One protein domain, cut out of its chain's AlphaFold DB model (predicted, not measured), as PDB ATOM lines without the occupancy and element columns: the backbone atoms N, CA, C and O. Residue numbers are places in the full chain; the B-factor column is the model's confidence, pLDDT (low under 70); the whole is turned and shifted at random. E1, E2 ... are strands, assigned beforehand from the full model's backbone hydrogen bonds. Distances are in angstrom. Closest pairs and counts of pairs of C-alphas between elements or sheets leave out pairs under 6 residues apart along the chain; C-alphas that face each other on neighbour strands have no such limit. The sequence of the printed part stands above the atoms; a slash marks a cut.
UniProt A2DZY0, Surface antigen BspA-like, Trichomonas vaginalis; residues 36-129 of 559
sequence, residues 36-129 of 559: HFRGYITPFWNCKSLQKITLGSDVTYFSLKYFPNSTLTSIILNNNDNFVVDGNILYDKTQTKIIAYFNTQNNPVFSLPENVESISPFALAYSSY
ATOM      1  N   HIS A  36     211.591 241.112 302.178       39.19
ATOM      2  CA  HIS A  36     212.188 241.709 300.977       39.19
ATOM      3  C   HIS A  36     211.854 240.951 299.688       39.19
ATOM      4  O   HIS A  36     212.578 240.058 299.251       39.19
ATOM      5  N   PHE A  37     210.792 241.402 299.026       48.22
ATOM      6  CA  PHE A  37     210.325 240.925 297.724       48.22
ATOM      7  C   PHE A  37     211.252 241.313 296.552       48.22
ATOM      8  O   PHE A  37     210.894 242.122 295.691       48.22
ATOM      9  N   ARG A  38     212.441 240.700 296.465       36.94
ATOM     10  CA  ARG A  38     213.256 240.692 295.235       36.94
ATOM     11  C   ARG A  38     212.571 239.823 294.171       36.94
ATOM     12  O   ARG A  38     212.825 238.633 294.071       36.94
ATOM     13  N   GLY A  39     211.647 240.433 293.433       42.34
ATOM     14  CA  GLY A  39     210.882 239.797 292.353       42.34
ATOM     15  C   GLY A  39     209.528 240.465 292.096       42.34
ATOM     16  O   GLY A  39     209.095 240.565 290.952       42.34
ATOM     17  N   TYR A  40     208.889 241.024 293.132       44.38
ATOM     18  CA  TYR A  40     207.631 241.761 292.985       44.38
ATOM     19  C   TYR A  40     207.762 243.206 293.467       44.38
ATOM     20  O   TYR A  40     207.657 243.499 294.661       44.38
ATOM     21  N   ILE A  41     207.891 244.129 292.509       50.47
ATOM     22  CA  ILE A  41     207.663 245.555 292.760       50.47
ATOM     23  C   ILE A  41     206.215 245.712 293.234       50.47
ATOM     24  O   ILE A  41     205.262 245.492 292.488       50.47
ATOM     25  N   THR A  42     206.062 246.062 294.505       64.44
ATOM     26  CA  THR A  42     204.792 246.123 295.231       64.44
ATOM     27  C   THR A  42     204.594 247.567 295.703       64.44
ATOM     28  O   THR A  42     205.177 247.963 296.711       64.44
ATOM     29  N   PRO A  43     203.838 248.401 294.955       71.06
ATOM     30  CA  PRO A  43     203.854 249.862 295.113       71.06
ATOM     31  C   PRO A  43     203.558 250.411 296.513       71.06
ATOM     32  O   PRO A  43     203.993 251.518 296.818       71.06
ATOM     33  N   PHE A  44     202.845 249.662 297.359       79.88
ATOM     34  CA  PHE A  44     202.487 250.077 298.717       79.88
ATOM     35  C   PHE A  44     203.093 249.161 299.797       79.88
ATOM     36  O   PHE A  44     202.517 248.998 300.876       79.88
ATOM     37  N   TRP A  45     204.262 248.570 299.513       73.81
ATOM     38  CA  TRP A  45     205.018 247.747 300.459       73.81
ATOM     39  C   TRP A  45     205.283 248.477 301.785       73.81
ATOM     40  O   TRP A  45     205.796 249.596 301.794       73.81
ATOM     41  N   ASN A  46     204.950 247.833 302.912       72.31
ATOM     42  CA  ASN A  46     205.171 248.322 304.281       72.31
ATOM     43  C   ASN A  46     204.630 249.744 304.529       72.31
ATOM     44  O   ASN A  46     205.134 250.495 305.366       72.31
ATOM     45  N   CYS A  47     203.578 250.133 303.805       79.69
ATOM     46  CA  CYS A  47     202.913 251.416 303.982       79.69
ATOM     47  C   CYS A  47     202.022 251.396 305.238       79.69
ATOM     48  O   CYS A  47     200.798 251.496 305.156       79.69
ATOM     49  N   LYS A  48     202.649 251.300 306.422       81.88
ATOM     50  CA  LYS A  48     202.002 251.239 307.748       81.88
ATOM     51  C   LYS A  48     201.084 252.438 308.057       81.88
ATOM     52  O   LYS A  48     200.261 252.351 308.966       81.88
ATOM     53  N   SER A  49     201.184 253.537 307.307       87.62
ATOM     54  CA  SER A  49     200.304 254.719 307.415       87.62
ATOM     55  C   SER A  49     199.190 254.783 306.356       87.62
ATOM     56  O   SER A  49     198.346 255.676 306.424       87.62
ATOM     57  N   LEU A  50     199.165 253.878 305.370       86.94
ATOM     58  CA  LEU A  50     198.184 253.887 304.280       86.94
ATOM     59  C   LEU A  50     196.870 253.233 304.721       86.94
ATOM     60  O   LEU A  50     196.594 252.074 304.429       86.94
ATOM     61  N   GLN A  51     196.046 254.016 305.414       90.56
ATOM     62  CA  GLN A  51     194.737 253.576 305.903       90.56
ATOM     63  C   GLN A  51     193.638 253.623 304.834       90.56
ATOM     64  O   GLN A  51     192.624 252.938 304.958       90.56
ATOM     65  N   LYS A  52     193.805 254.439 303.787       92.75
ATOM     66  CA  LYS A  52     192.741 254.757 302.831       92.75
ATOM     67  C   LYS A  52     193.264 254.939 301.411       92.75
ATOM     68  O   LYS A  52     194.278 255.605 301.214       92.75
ATOM     69  N   ILE A  53     192.506 254.445 300.432       94.50
ATOM     70  CA  ILE A  53     192.688 254.738 299.002       94.50
ATOM     71  C   ILE A  53     191.385 255.218 298.354       94.50
ATOM     72  O   ILE A  53     190.288 254.930 298.841       94.50
ATOM     73  N   THR A  54     191.515 255.903 297.218       96.19
ATOM     74  CA  THR A  54     190.398 256.279 296.344       96.19
ATOM     75  C   THR A  54     190.655 255.726 294.944       96.19
ATOM     76  O   THR A  54     191.686 256.032 294.349       96.19
ATOM     77  N   LEU A  55     189.729 254.931 294.410       96.19
ATOM     78  CA  LEU A  55     189.781 254.391 293.051       96.19
ATOM     79  C   LEU A  55     188.992 255.317 292.114       96.19
ATOM     80  O   LEU A  55     187.787 255.492 292.293       96.19
ATOM     81  N   GLY A  56     189.674 255.930 291.144       96.00
ATOM     82  CA  GLY A  56     189.045 256.758 290.105       96.00
ATOM     83  C   GLY A  56     188.321 255.934 289.034       96.00
ATOM     84  O   GLY A  56     188.419 254.706 289.029       96.00
ATOM     85  N   SER A  57     187.650 256.611 288.099       95.06
ATOM     86  CA  SER A  57     186.953 256.022 286.939       95.06
ATOM     87  C   SER A  57     187.774 254.970 286.195       95.06
ATOM     88  O   SER A  57     187.284 253.885 285.890       95.06
ATOM     89  N   ASP A  58     189.049 255.274 285.970       93.44
ATOM     90  CA  ASP A  58     189.914 254.539 285.046       93.44
ATOM     91  C   ASP A  58     190.471 253.239 285.662       93.44
ATOM     92  O   ASP A  58     191.137 252.449 284.992       93.44
ATOM     93  N   VAL A  59     190.206 252.993 286.953       93.31
ATOM     94  CA  VAL A  59     190.682 251.807 287.671       93.31
ATOM     95  C   VAL A  59     189.754 250.624 287.383       93.31
ATOM     96  O   VAL A  59     188.698 250.482 287.999       93.31
ATOM     97  N   THR A  60     190.168 249.749 286.466       92.56
ATOM     98  CA  THR A  60     189.452 248.507 286.108       92.56
ATOM     99  C   THR A  60     189.969 247.258 286.835       92.56
ATOM    100  O   THR A  60     189.371 246.190 286.727       92.56
ATOM    101  N   TYR A  61     191.075 247.365 287.580       91.06
ATOM    102  CA  TYR A  61     191.711 246.250 288.285       91.06
ATOM    103  C   TYR A  61     192.179 246.661 289.685       91.06
ATOM    104  O   TYR A  61     192.725 247.749 289.871       91.06
ATOM    105  N   PHE A  62     192.018 245.761 290.657       92.12
ATOM    106  CA  PHE A  62     192.543 245.902 292.012       92.12
ATOM    107  C   PHE A  62     192.968 244.533 292.568       92.12
ATOM    108  O   PHE A  62     192.368 243.513 292.234       92.12
ATOM    109  N   SER A  63     193.995 244.505 293.421       91.44
ATOM    110  CA  SER A  63     194.397 243.322 294.195       91.44
ATOM    111  C   SER A  63     195.212 243.744 295.418       91.44
ATOM    112  O   SER A  63     196.058 244.636 295.324       91.44
ATOM    113  N   LEU A  64     195.010 243.062 296.551       89.44
ATOM    114  CA  LEU A  64     195.791 243.288 297.772       89.44
ATOM    115  C   LEU A  64     197.266 242.869 297.630       89.44
ATOM    116  O   LEU A  64     198.074 243.307 298.441       89.44
ATOM    117  N   LYS A  65     197.655 242.126 296.576       84.38
ATOM    118  CA  LYS A  65     199.065 241.771 296.288       84.38
ATOM    119  C   LYS A  65     200.003 242.989 296.280       84.38
ATOM    120  O   LYS A  65     201.179 242.858 296.595       84.38
ATOM    121  N   TYR A  66     199.490 244.172 295.936       84.56
ATOM    122  CA  TYR A  66     200.252 245.424 295.887       84.56
ATOM    123  C   TYR A  66     200.289 246.213 297.205       84.56
ATOM    124  O   TYR A  66     200.976 247.233 297.268       84.56
ATOM    125  N   PHE A  67     199.588 245.743 298.244       85.69
ATOM    126  CA  PHE A  67     199.421 246.389 299.550       85.69
ATOM    127  C   PHE A  67     200.045 245.627 300.751       85.69
ATOM    128  O   PHE A  67     199.484 245.690 301.853       85.69
ATOM    129  N   PRO A  68     201.180 244.909 300.605       74.50
ATOM    130  CA  PRO A  68     201.723 244.095 301.683       74.50
ATOM    131  C   PRO A  68     202.176 244.916 302.887       74.50
ATOM    132  O   PRO A  68     202.824 245.953 302.744       74.50
ATOM    133  N   ASN A  69     201.843 244.420 304.082       72.81
ATOM    134  CA  ASN A  69     202.171 245.055 305.365       72.81
ATOM    135  C   ASN A  69     201.698 246.533 305.442       72.81
ATOM    136  O   ASN A  69     202.323 247.389 306.070       72.81
ATOM    137  N   SER A  70     200.586 246.840 304.763       80.94
ATOM    138  CA  SER A  70     199.872 248.117 304.861       80.94
ATOM    139  C   SER A  70     198.744 248.053 305.898       80.94
ATOM    140  O   SER A  70     198.350 246.979 306.353       80.94
ATOM    141  N   THR A  71     198.200 249.211 306.274       82.44
ATOM    142  CA  THR A  71     197.099 249.331 307.249       82.44
ATOM    143  C   THR A  71     195.762 249.685 306.594       82.44
ATOM    144  O   THR A  71     194.948 250.386 307.190       82.44
ATOM    145  N   LEU A  72     195.519 249.208 305.368       88.50
ATOM    146  CA  LEU A  72     194.364 249.596 304.552       88.50
ATOM    147  C   LEU A  72     193.018 249.211 305.202       88.50
ATOM    148  O   LEU A  72     192.599 248.050 305.191       88.50
ATOM    149  N   THR A  73     192.310 250.212 305.732       90.06
ATOM    150  CA  THR A  73     190.994 250.073 306.372       90.06
ATOM    151  C   THR A  73     189.832 250.609 305.530       90.06
ATOM    152  O   THR A  73     188.681 250.296 305.834       90.06
ATOM    153  N   SER A  74     190.098 251.391 304.476       92.38
ATOM    154  CA  SER A  74     189.067 252.034 303.650       92.38
ATOM    155  C   SER A  74     189.429 252.085 302.159       92.38
ATOM    156  O   SER A  74     190.481 252.593 301.773       92.38
ATOM    157  N   ILE A  75     188.506 251.628 301.311       95.50
ATOM    158  CA  ILE A  75     188.525 251.851 299.860       95.50
ATOM    159  C   ILE A  75     187.321 252.731 299.514       95.50
ATOM    160  O   ILE A  75     186.199 252.416 299.902       95.50
ATOM    161  N   ILE A  76     187.543 253.837 298.798       95.94
ATOM    162  CA  ILE A  76     186.477 254.705 298.274       95.94
ATOM    163  C   ILE A  76     186.476 254.662 296.747       95.94
ATOM    164  O   ILE A  76     187.531 254.651 296.119       95.94
ATOM    165  N   LEU A  77     185.287 254.676 296.147       96.94
ATOM    166  CA  LEU A  77     185.094 254.799 294.704       96.94
ATOM    167  C   LEU A  77     184.803 256.264 294.344       96.94
ATOM    168  O   LEU A  77     183.969 256.905 294.980       96.94
ATOM    169  N   ASN A  78     185.483 256.793 293.328       96.38
ATOM    170  CA  ASN A  78     185.268 258.132 292.781       96.38
ATOM    171  C   ASN A  78     184.949 258.010 291.287       96.38
ATOM    172  O   ASN A  78     185.855 257.812 290.479       96.38
ATOM    173  N   ASN A  79     183.660 258.082 290.939       94.56
ATOM    174  CA  ASN A  79     183.140 257.863 289.582       94.56
ATOM    175  C   ASN A  79     183.604 256.531 288.947       94.56
ATOM    176  O   ASN A  79     183.825 256.456 287.741       94.56
ATOM    177  N   ASN A  80     183.793 255.487 289.762       96.12
ATOM    178  CA  ASN A  80     184.212 254.161 289.308       96.12
ATOM    179  C   ASN A  80     182.998 253.241 289.129       96.12
ATOM    180  O   ASN A  80     182.321 252.905 290.101       96.12
ATOM    181  N   ASP A  81     182.758 252.805 287.892       94.75
ATOM    182  CA  ASP A  81     181.654 251.899 287.556       94.75
ATOM    183  C   ASP A  81     182.049 250.418 287.453       94.75
ATOM    184  O   ASP A  81     181.185 249.572 287.235       94.75
ATOM    185  N   ASN A  82     183.322 250.079 287.671       94.62
ATOM    186  CA  ASN A  82     183.819 248.701 287.597       94.62
ATOM    187  C   ASN A  82     183.542 247.899 288.881       94.62
ATOM    188  O   ASN A  82     183.443 246.671 288.839       94.62
ATOM    189  N   PHE A  83     183.418 248.591 290.017       97.69
ATOM    190  CA  PHE A  83     183.363 247.989 291.348       97.69
ATOM    191  C   PHE A  83     182.162 248.451 292.184       97.69
ATOM    192  O   PHE A  83     181.499 249.444 291.878       97.69
ATOM    193  N   VAL A  84     181.931 247.739 293.288       97.06
ATOM    194  CA  VAL A  84     181.088 248.157 294.420       97.06
ATOM    195  C   VAL A  84     181.883 247.960 295.711       97.06
ATOM    196  O   VAL A  84     182.625 246.990 295.836       97.06
ATOM    197  N   VAL A  85     181.730 248.863 296.680       95.88
ATOM    198  CA  VAL A  85     182.193 248.649 298.060       95.88
ATOM    199  C   VAL A  85     180.965 248.494 298.947       95.88
ATOM    200  O   VAL A  85     180.121 249.387 298.967       95.88
ATOM    201  N   ASP A  86     180.890 247.388 299.683       92.25
ATOM    202  CA  ASP A  86     179.928 247.192 300.769       92.25
ATOM    203  C   ASP A  86     180.656 246.651 302.007       92.25
ATOM    204  O   ASP A  86     181.553 245.810 301.907       92.25
ATOM    205  N   GLY A  87     180.322 247.203 303.174       89.50
ATOM    206  CA  GLY A  87     181.062 247.010 304.420       89.50
ATOM    207  C   GLY A  87     182.574 247.213 304.248       89.50
ATOM    208  O   GLY A  87     183.059 248.319 304.008       89.50
ATOM    209  N   ASN A  88     183.321 246.120 304.395       90.25
ATOM    210  CA  ASN A  88     184.775 246.043 304.261       90.25
ATOM    211  C   ASN A  88     185.223 245.196 303.047       90.25
ATOM    212  O   ASN A  88     186.330 244.653 303.032       90.25
ATOM    213  N   ILE A  89     184.352 245.053 302.043       93.31
ATOM    214  CA  ILE A  89     184.545 244.190 300.876       93.31
ATOM    215  C   ILE A  89     184.421 245.029 299.598       93.31
ATOM    216  O   ILE A  89     183.468 245.783 299.408       93.31
ATOM    217  N   LEU A  90     185.406 244.893 298.710       96.38
ATOM    218  CA  LEU A  90     185.386 245.399 297.341       96.38
ATOM    219  C   LEU A  90     184.950 244.260 296.412       96.38
ATOM    220  O   LEU A  90     185.606 243.215 296.365       96.38
ATOM    221  N   TYR A  91     183.883 244.485 295.656       96.81
ATOM    222  CA  TYR A  91     183.300 243.560 294.688       96.81
ATOM    223  C   TYR A  91     183.435 244.072 293.253       96.81
ATOM    224  O   TYR A  91     183.678 245.259 293.026       96.81
ATOM    225  N   ASP A  92     183.202 243.190 292.280       96.12
ATOM    226  CA  ASP A  92     182.780 243.583 290.935       96.12
ATOM    227  C   ASP A  92     181.420 244.314 290.951       96.12
ATOM    228  O   ASP A  92     180.676 244.292 291.934       96.12
ATOM    229  N   LYS A  93     181.078 244.989 289.846       94.44
ATOM    230  CA  LYS A  93     179.826 245.756 289.716       94.44
ATOM    231  C   LYS A  93     178.555 244.924 289.953       94.44
ATOM    232  O   LYS A  93     177.536 245.475 290.363       94.44
ATOM    233  N   THR A  94     178.620 243.617 289.704       95.12
ATOM    234  CA  THR A  94     177.538 242.634 289.870       95.12
ATOM    235  C   THR A  94     177.457 242.010 291.268       95.12
ATOM    236  O   THR A  94     176.485 241.313 291.543       95.12
ATOM    237  N   GLN A  95     178.430 242.257 292.155       94.31
ATOM    238  CA  GLN A  95     178.566 241.625 293.482       94.31
ATOM    239  C   GLN A  95     178.701 240.087 293.458       94.31
ATOM    240  O   GLN A  95     178.572 239.416 294.483       94.31
ATOM    241  N   THR A  96     179.030 239.530 292.294       93.62
ATOM    242  CA  THR A  96     179.272 238.102 292.049       93.62
ATOM    243  C   THR A  96     180.711 237.684 292.340       93.62
ATOM    244  O   THR A  96     180.993 236.490 292.483       93.62
ATOM    245  N   LYS A  97     181.641 238.643 292.448       93.81
ATOM    246  CA  LYS A  97     183.061 238.379 292.684       93.81
ATOM    247  C   LYS A  97     183.662 239.298 293.735       93.81
ATOM    248  O   LYS A  97     183.665 240.516 293.580       93.81
ATOM    249  N   ILE A  98     184.291 238.708 294.750       94.44
ATOM    250  CA  ILE A  98     185.130 239.463 295.690       94.44
ATOM    251  C   ILE A  98     186.462 239.812 295.007       94.44
ATOM    252  O   ILE A  98     187.171 238.944 294.488       94.44
ATOM    253  N   ILE A  99     186.814 241.095 295.019       95.44
ATOM    254  CA  ILE A  99     188.070 241.650 294.496       95.44
ATOM    255  C   ILE A  99     189.082 241.849 295.629       95.44
ATOM    256  O   ILE A  99     190.256 241.518 295.466       95.44
ATOM    257  N   ALA A 100     188.628 242.339 296.786       94.56
ATOM    258  CA  ALA A 100     189.429 242.451 298.003       94.56
ATOM    259  C   ALA A 100     188.551 242.477 299.261       94.56
ATOM    260  O   ALA A 100     187.492 243.094 299.269       94.56
ATOM    261  N   TYR A 101     189.025 241.858 300.337       91.38
ATOM    262  CA  TYR A 101     188.389 241.813 301.649       91.38
ATOM    263  C   TYR A 101     189.330 242.519 302.639       91.38
ATOM    264  O   TYR A 101     190.289 241.934 303.137       91.38
ATOM    265  N   PHE A 102     189.111 243.815 302.859       89.88
ATOM    266  CA  PHE A 102     190.002 244.683 303.637       89.88
ATOM    267  C   PHE A 102     189.518 244.827 305.094       89.88
ATOM    268  O   PHE A 102     188.497 244.263 305.478       89.88
ATOM    269  N   ASN A 103     190.256 245.552 305.945       81.44
ATOM    270  CA  ASN A 103     189.853 245.904 307.322       81.44
ATOM    271  C   ASN A 103     189.326 244.751 308.224       81.44
ATOM    272  O   ASN A 103     188.448 244.955 309.068       81.44
ATOM    273  N   THR A 104     189.848 243.530 308.072       77.81
ATOM    274  CA  THR A 104     189.297 242.319 308.720       77.81
ATOM    275  C   THR A 104     189.339 242.330 310.250       77.81
ATOM    276  O   THR A 104     188.618 241.562 310.878       77.81
ATOM    277  N   GLN A 105     190.153 243.193 310.873       76.25
ATOM    278  CA  GLN A 105     190.383 243.211 312.331       76.25
ATOM    279  C   GLN A 105     189.101 243.470 313.149       76.25
ATOM    280  O   GLN A 105     189.069 243.154 314.334       76.25
ATOM    281  N   ASN A 106     188.057 244.030 312.526       73.12
ATOM    282  CA  ASN A 106     186.779 244.351 313.172       73.12
ATOM    283  C   ASN A 106     185.731 243.225 313.086       73.12
ATOM    284  O   ASN A 106     184.653 243.362 313.660       73.12
ATOM    285  N   ASN A 107     186.018 242.125 312.381       73.62
ATOM    286  CA  ASN A 107     185.114 240.983 312.244       73.62
ATOM    287  C   ASN A 107     185.800 239.700 312.767       73.62
ATOM    288  O   ASN A 107     186.833 239.313 312.220       73.62
ATOM    289  N   PRO A 108     185.258 239.010 313.790       74.69
ATOM    290  CA  PRO A 108     185.863 237.790 314.322       74.69
ATOM    291  C   PRO A 108     185.678 236.545 313.436       74.69
ATOM    292  O   PRO A 108     186.398 235.569 313.634       74.69
ATOM    293  N   VAL A 109     184.731 236.539 312.485       80.19
ATOM    294  CA  VAL A 109     184.358 235.342 311.706       80.19
ATOM    295  C   VAL A 109     184.292 235.653 310.212       80.19
ATOM    296  O   VAL A 109     183.581 236.562 309.787       80.19
ATOM    297  N   PHE A 110     185.001 234.878 309.389       85.75
ATOM    298  CA  PHE A 110     184.831 234.950 307.939       85.75
ATOM    299  C   PHE A 110     183.494 234.322 307.527       85.75
ATOM    300  O   PHE A 110     183.202 233.177 307.873       85.75
ATOM    301  N   SER A 111     182.714 235.052 306.737       83.88
ATOM    302  CA  SER A 111     181.517 234.557 306.060       83.88
ATOM    303  C   SER A 111     181.539 234.980 304.592       83.88
ATOM    304  O   SER A 111     182.024 236.062 304.249       83.88
ATOM    305  N   LEU A 112     181.013 234.119 303.718       85.81
ATOM    306  CA  LEU A 112     180.794 234.459 302.316       85.81
ATOM    307  C   LEU A 112     179.365 234.999 302.126       85.81
ATOM    308  O   LEU A 112     178.428 234.334 302.574       85.81
ATOM    309  N   PRO A 113     179.168 236.134 301.433       87.06
ATOM    310  CA  PRO A 113     177.846 236.573 300.991       87.06
ATOM    311  C   PRO A 113     177.237 235.593 299.974       87.06
ATOM    312  O   PRO A 113     177.946 235.057 299.121       87.06
ATOM    313  N   GLU A 114     175.919 235.386 300.022       84.38
ATOM    314  CA  GLU A 114     175.232 234.344 299.234       84.38
ATOM    315  C   GLU A 114     175.353 234.518 297.709       84.38
ATOM    316  O   GLU A 114     175.380 233.526 296.981       84.38
ATOM    317  N   ASN A 115     175.476 235.763 297.236       86.50
ATOM    318  CA  ASN A 115     175.582 236.107 295.813       86.50
ATOM    319  C   ASN A 115     176.981 235.865 295.211       86.50
ATOM    320  O   ASN A 115     177.152 236.001 294.002       86.50
ATOM    321  N   VAL A 116     177.997 235.548 296.025       91.00
ATOM    322  CA  VAL A 116     179.384 235.455 295.547       91.00
ATOM    323  C   VAL A 116     179.652 234.097 294.900       91.00
ATOM    324  O   VAL A 116     179.744 233.062 295.561       91.00
ATOM    325  N   GLU A 117     179.858 234.124 293.587       89.62
ATOM    326  CA  GLU A 117     180.214 232.967 292.767       89.62
ATOM    327  C   GLU A 117     181.730 232.721 292.731       89.62
ATOM    328  O   GLU A 117     182.172 231.586 292.552       89.62
ATOM    329  N   SER A 118     182.550 233.769 292.895       90.25
ATOM    330  CA  SER A 118     184.012 233.652 292.820       90.25
ATOM    331  C   SER A 118     184.775 234.669 293.679       90.25
ATOM    332  O   SER A 118     184.245 235.669 294.154       90.25
ATOM    333  N   ILE A 119     186.067 234.411 293.885       92.31
ATOM    334  CA  ILE A 119     186.999 235.310 294.577       92.31
ATOM    335  C   ILE A 119     188.162 235.627 293.617       92.31
ATOM    336  O   ILE A 119     188.396 234.902 292.647       92.31
ATOM    337  N   SER A 120     188.860 236.743 293.825       93.12
ATOM    338  CA  SER A 120     190.048 237.139 293.053       93.12
ATOM    339  C   SER A 120     191.357 236.725 293.748       93.12
ATOM    340  O   SER A 120     191.394 236.672 294.978       93.12
ATOM    341  N   PRO A 121     192.446 236.452 293.002       90.25
ATOM    342  CA  PRO A 121     193.757 236.186 293.591       90.25
ATOM    343  C   PRO A 121     194.170 237.261 294.608       90.25
ATOM    344  O   PRO A 121     193.979 238.458 294.370       90.25
ATOM    345  N   PHE A 122     194.734 236.823 295.735       91.31
ATOM    346  CA  PHE A 122     195.097 237.656 296.894       91.31
ATOM    347  C   PHE A 122     193.937 238.422 297.572       91.31
ATOM    348  O   PHE A 122     194.191 239.253 298.438       91.31
ATOM    349  N   ALA A 123     192.662 238.170 297.254       93.06
ATOM    350  CA  ALA A 123     191.560 238.973 297.804       93.06
ATOM    351  C   ALA A 123     191.312 238.804 299.317       93.06
ATOM    352  O   ALA A 123     190.711 239.694 299.911       93.06
ATOM    353  N   LEU A 124     191.760 237.708 299.939       93.00
ATOM    354  CA  LEU A 124     191.707 237.474 301.393       93.00
ATOM    355  C   LEU A 124     193.106 237.529 302.045       93.00
ATOM    356  O   LEU A 124     193.274 237.121 303.195       93.00
ATOM    357  N   ALA A 125     194.106 238.049 301.325       90.62
ATOM    358  CA  ALA A 125     195.454 238.235 301.842       90.62
ATOM    359  C   ALA A 125     195.482 239.266 302.988       90.62
ATOM    360  O   ALA A 125     194.636 240.158 303.061       90.62
ATOM    361  N   TYR A 126     196.472 239.154 303.877       88.69
ATOM    362  CA  TYR A 126     196.636 239.976 305.090       88.69
ATOM    363  C   TYR A 126     195.467 239.875 306.089       88.69
ATOM    364  O   TYR A 126     195.379 240.683 307.018       88.69
ATOM    365  N   SER A 127     194.568 238.892 305.931       89.94
ATOM    366  CA  SER A 127     193.412 238.760 306.817       89.94
ATOM    367  C   SER A 127     193.811 238.376 308.243       89.94
ATOM    368  O   SER A 127     194.784 237.667 308.512       89.94
ATOM    369  N   SER A 128     193.027 238.877 309.190       89.62
ATOM    370  CA  SER A 128     193.270 238.760 310.629       89.62
ATOM    371  C   SER A 128     192.507 237.626 311.307       89.62
ATOM    372  O   SER A 128     192.511 237.552 312.535       89.62
ATOM    373  N   TYR A 129     191.819 236.791 310.530       92.19
ATOM    374  CA  TYR A 129     191.057 235.660 311.041       92.19
ATOM    375  C   TYR A 129     191.990 234.594 311.617       92.19
ATOM    376  O   TYR A 129     193.023 234.288 311.029       92.19
TER     377      TYR A 129
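What this domain is: This is residues 36 to 129 of the 559 residues of the protein "Surface antigen BspA-like" of Trichomonas vaginalis (UniProt A2DZY0). The model has little regular structure: a parallel pair of short strands, E1 and E2, and beside it a small antiparallel meander, E3, E4 and E5, each strand the neighbour of the one before, amid long loops. The 94 printed residues, with five named strands and no named helix, 21 residues in named elements, are all strand by class. The whole is compact, radius of gyration of the C-alphas 13.1 A, spanning 37 by 33 by 23 A.

How they stand to each other: E1, residues 52 to 55, is parallel to E2, residues 74 to 77, at 20 degrees; N 55 and O 76 are 2.8 A apart. The closest C-alphas of E2 and E3, residues 83 to 86, are those of Ile 75 and Val 85, 7.3 A. E3 forms a hairpin with E4, residues 89 to 92; N 91 and O 84 are 2.8 A apart. E4 forms a hairpin with E5, residues 97 to 101; N 90 and O 100 are 2.8 A apart. E1 and E5 are apart. Residues 97 to 98 of E5 pair in parallel with 118 to 119.

Where its parts are: E1 begins at C-alpha 52 (192.741, 254.757, 302.831). E1 and E2 are 10.2 A long, E3 and E4 10.1 A, E5 11.0 A. E5 ends at C-alpha 101 (188.389, 241.813, 301.649).

The domain as a whole: The C-alphas of Arg 38 and Glu 114 are the farthest apart, 38.8 A. The printed part has no cut. E1 to E2 is a long link, 18 residues. Residues 36 to 42 are under 70 in pLDDT.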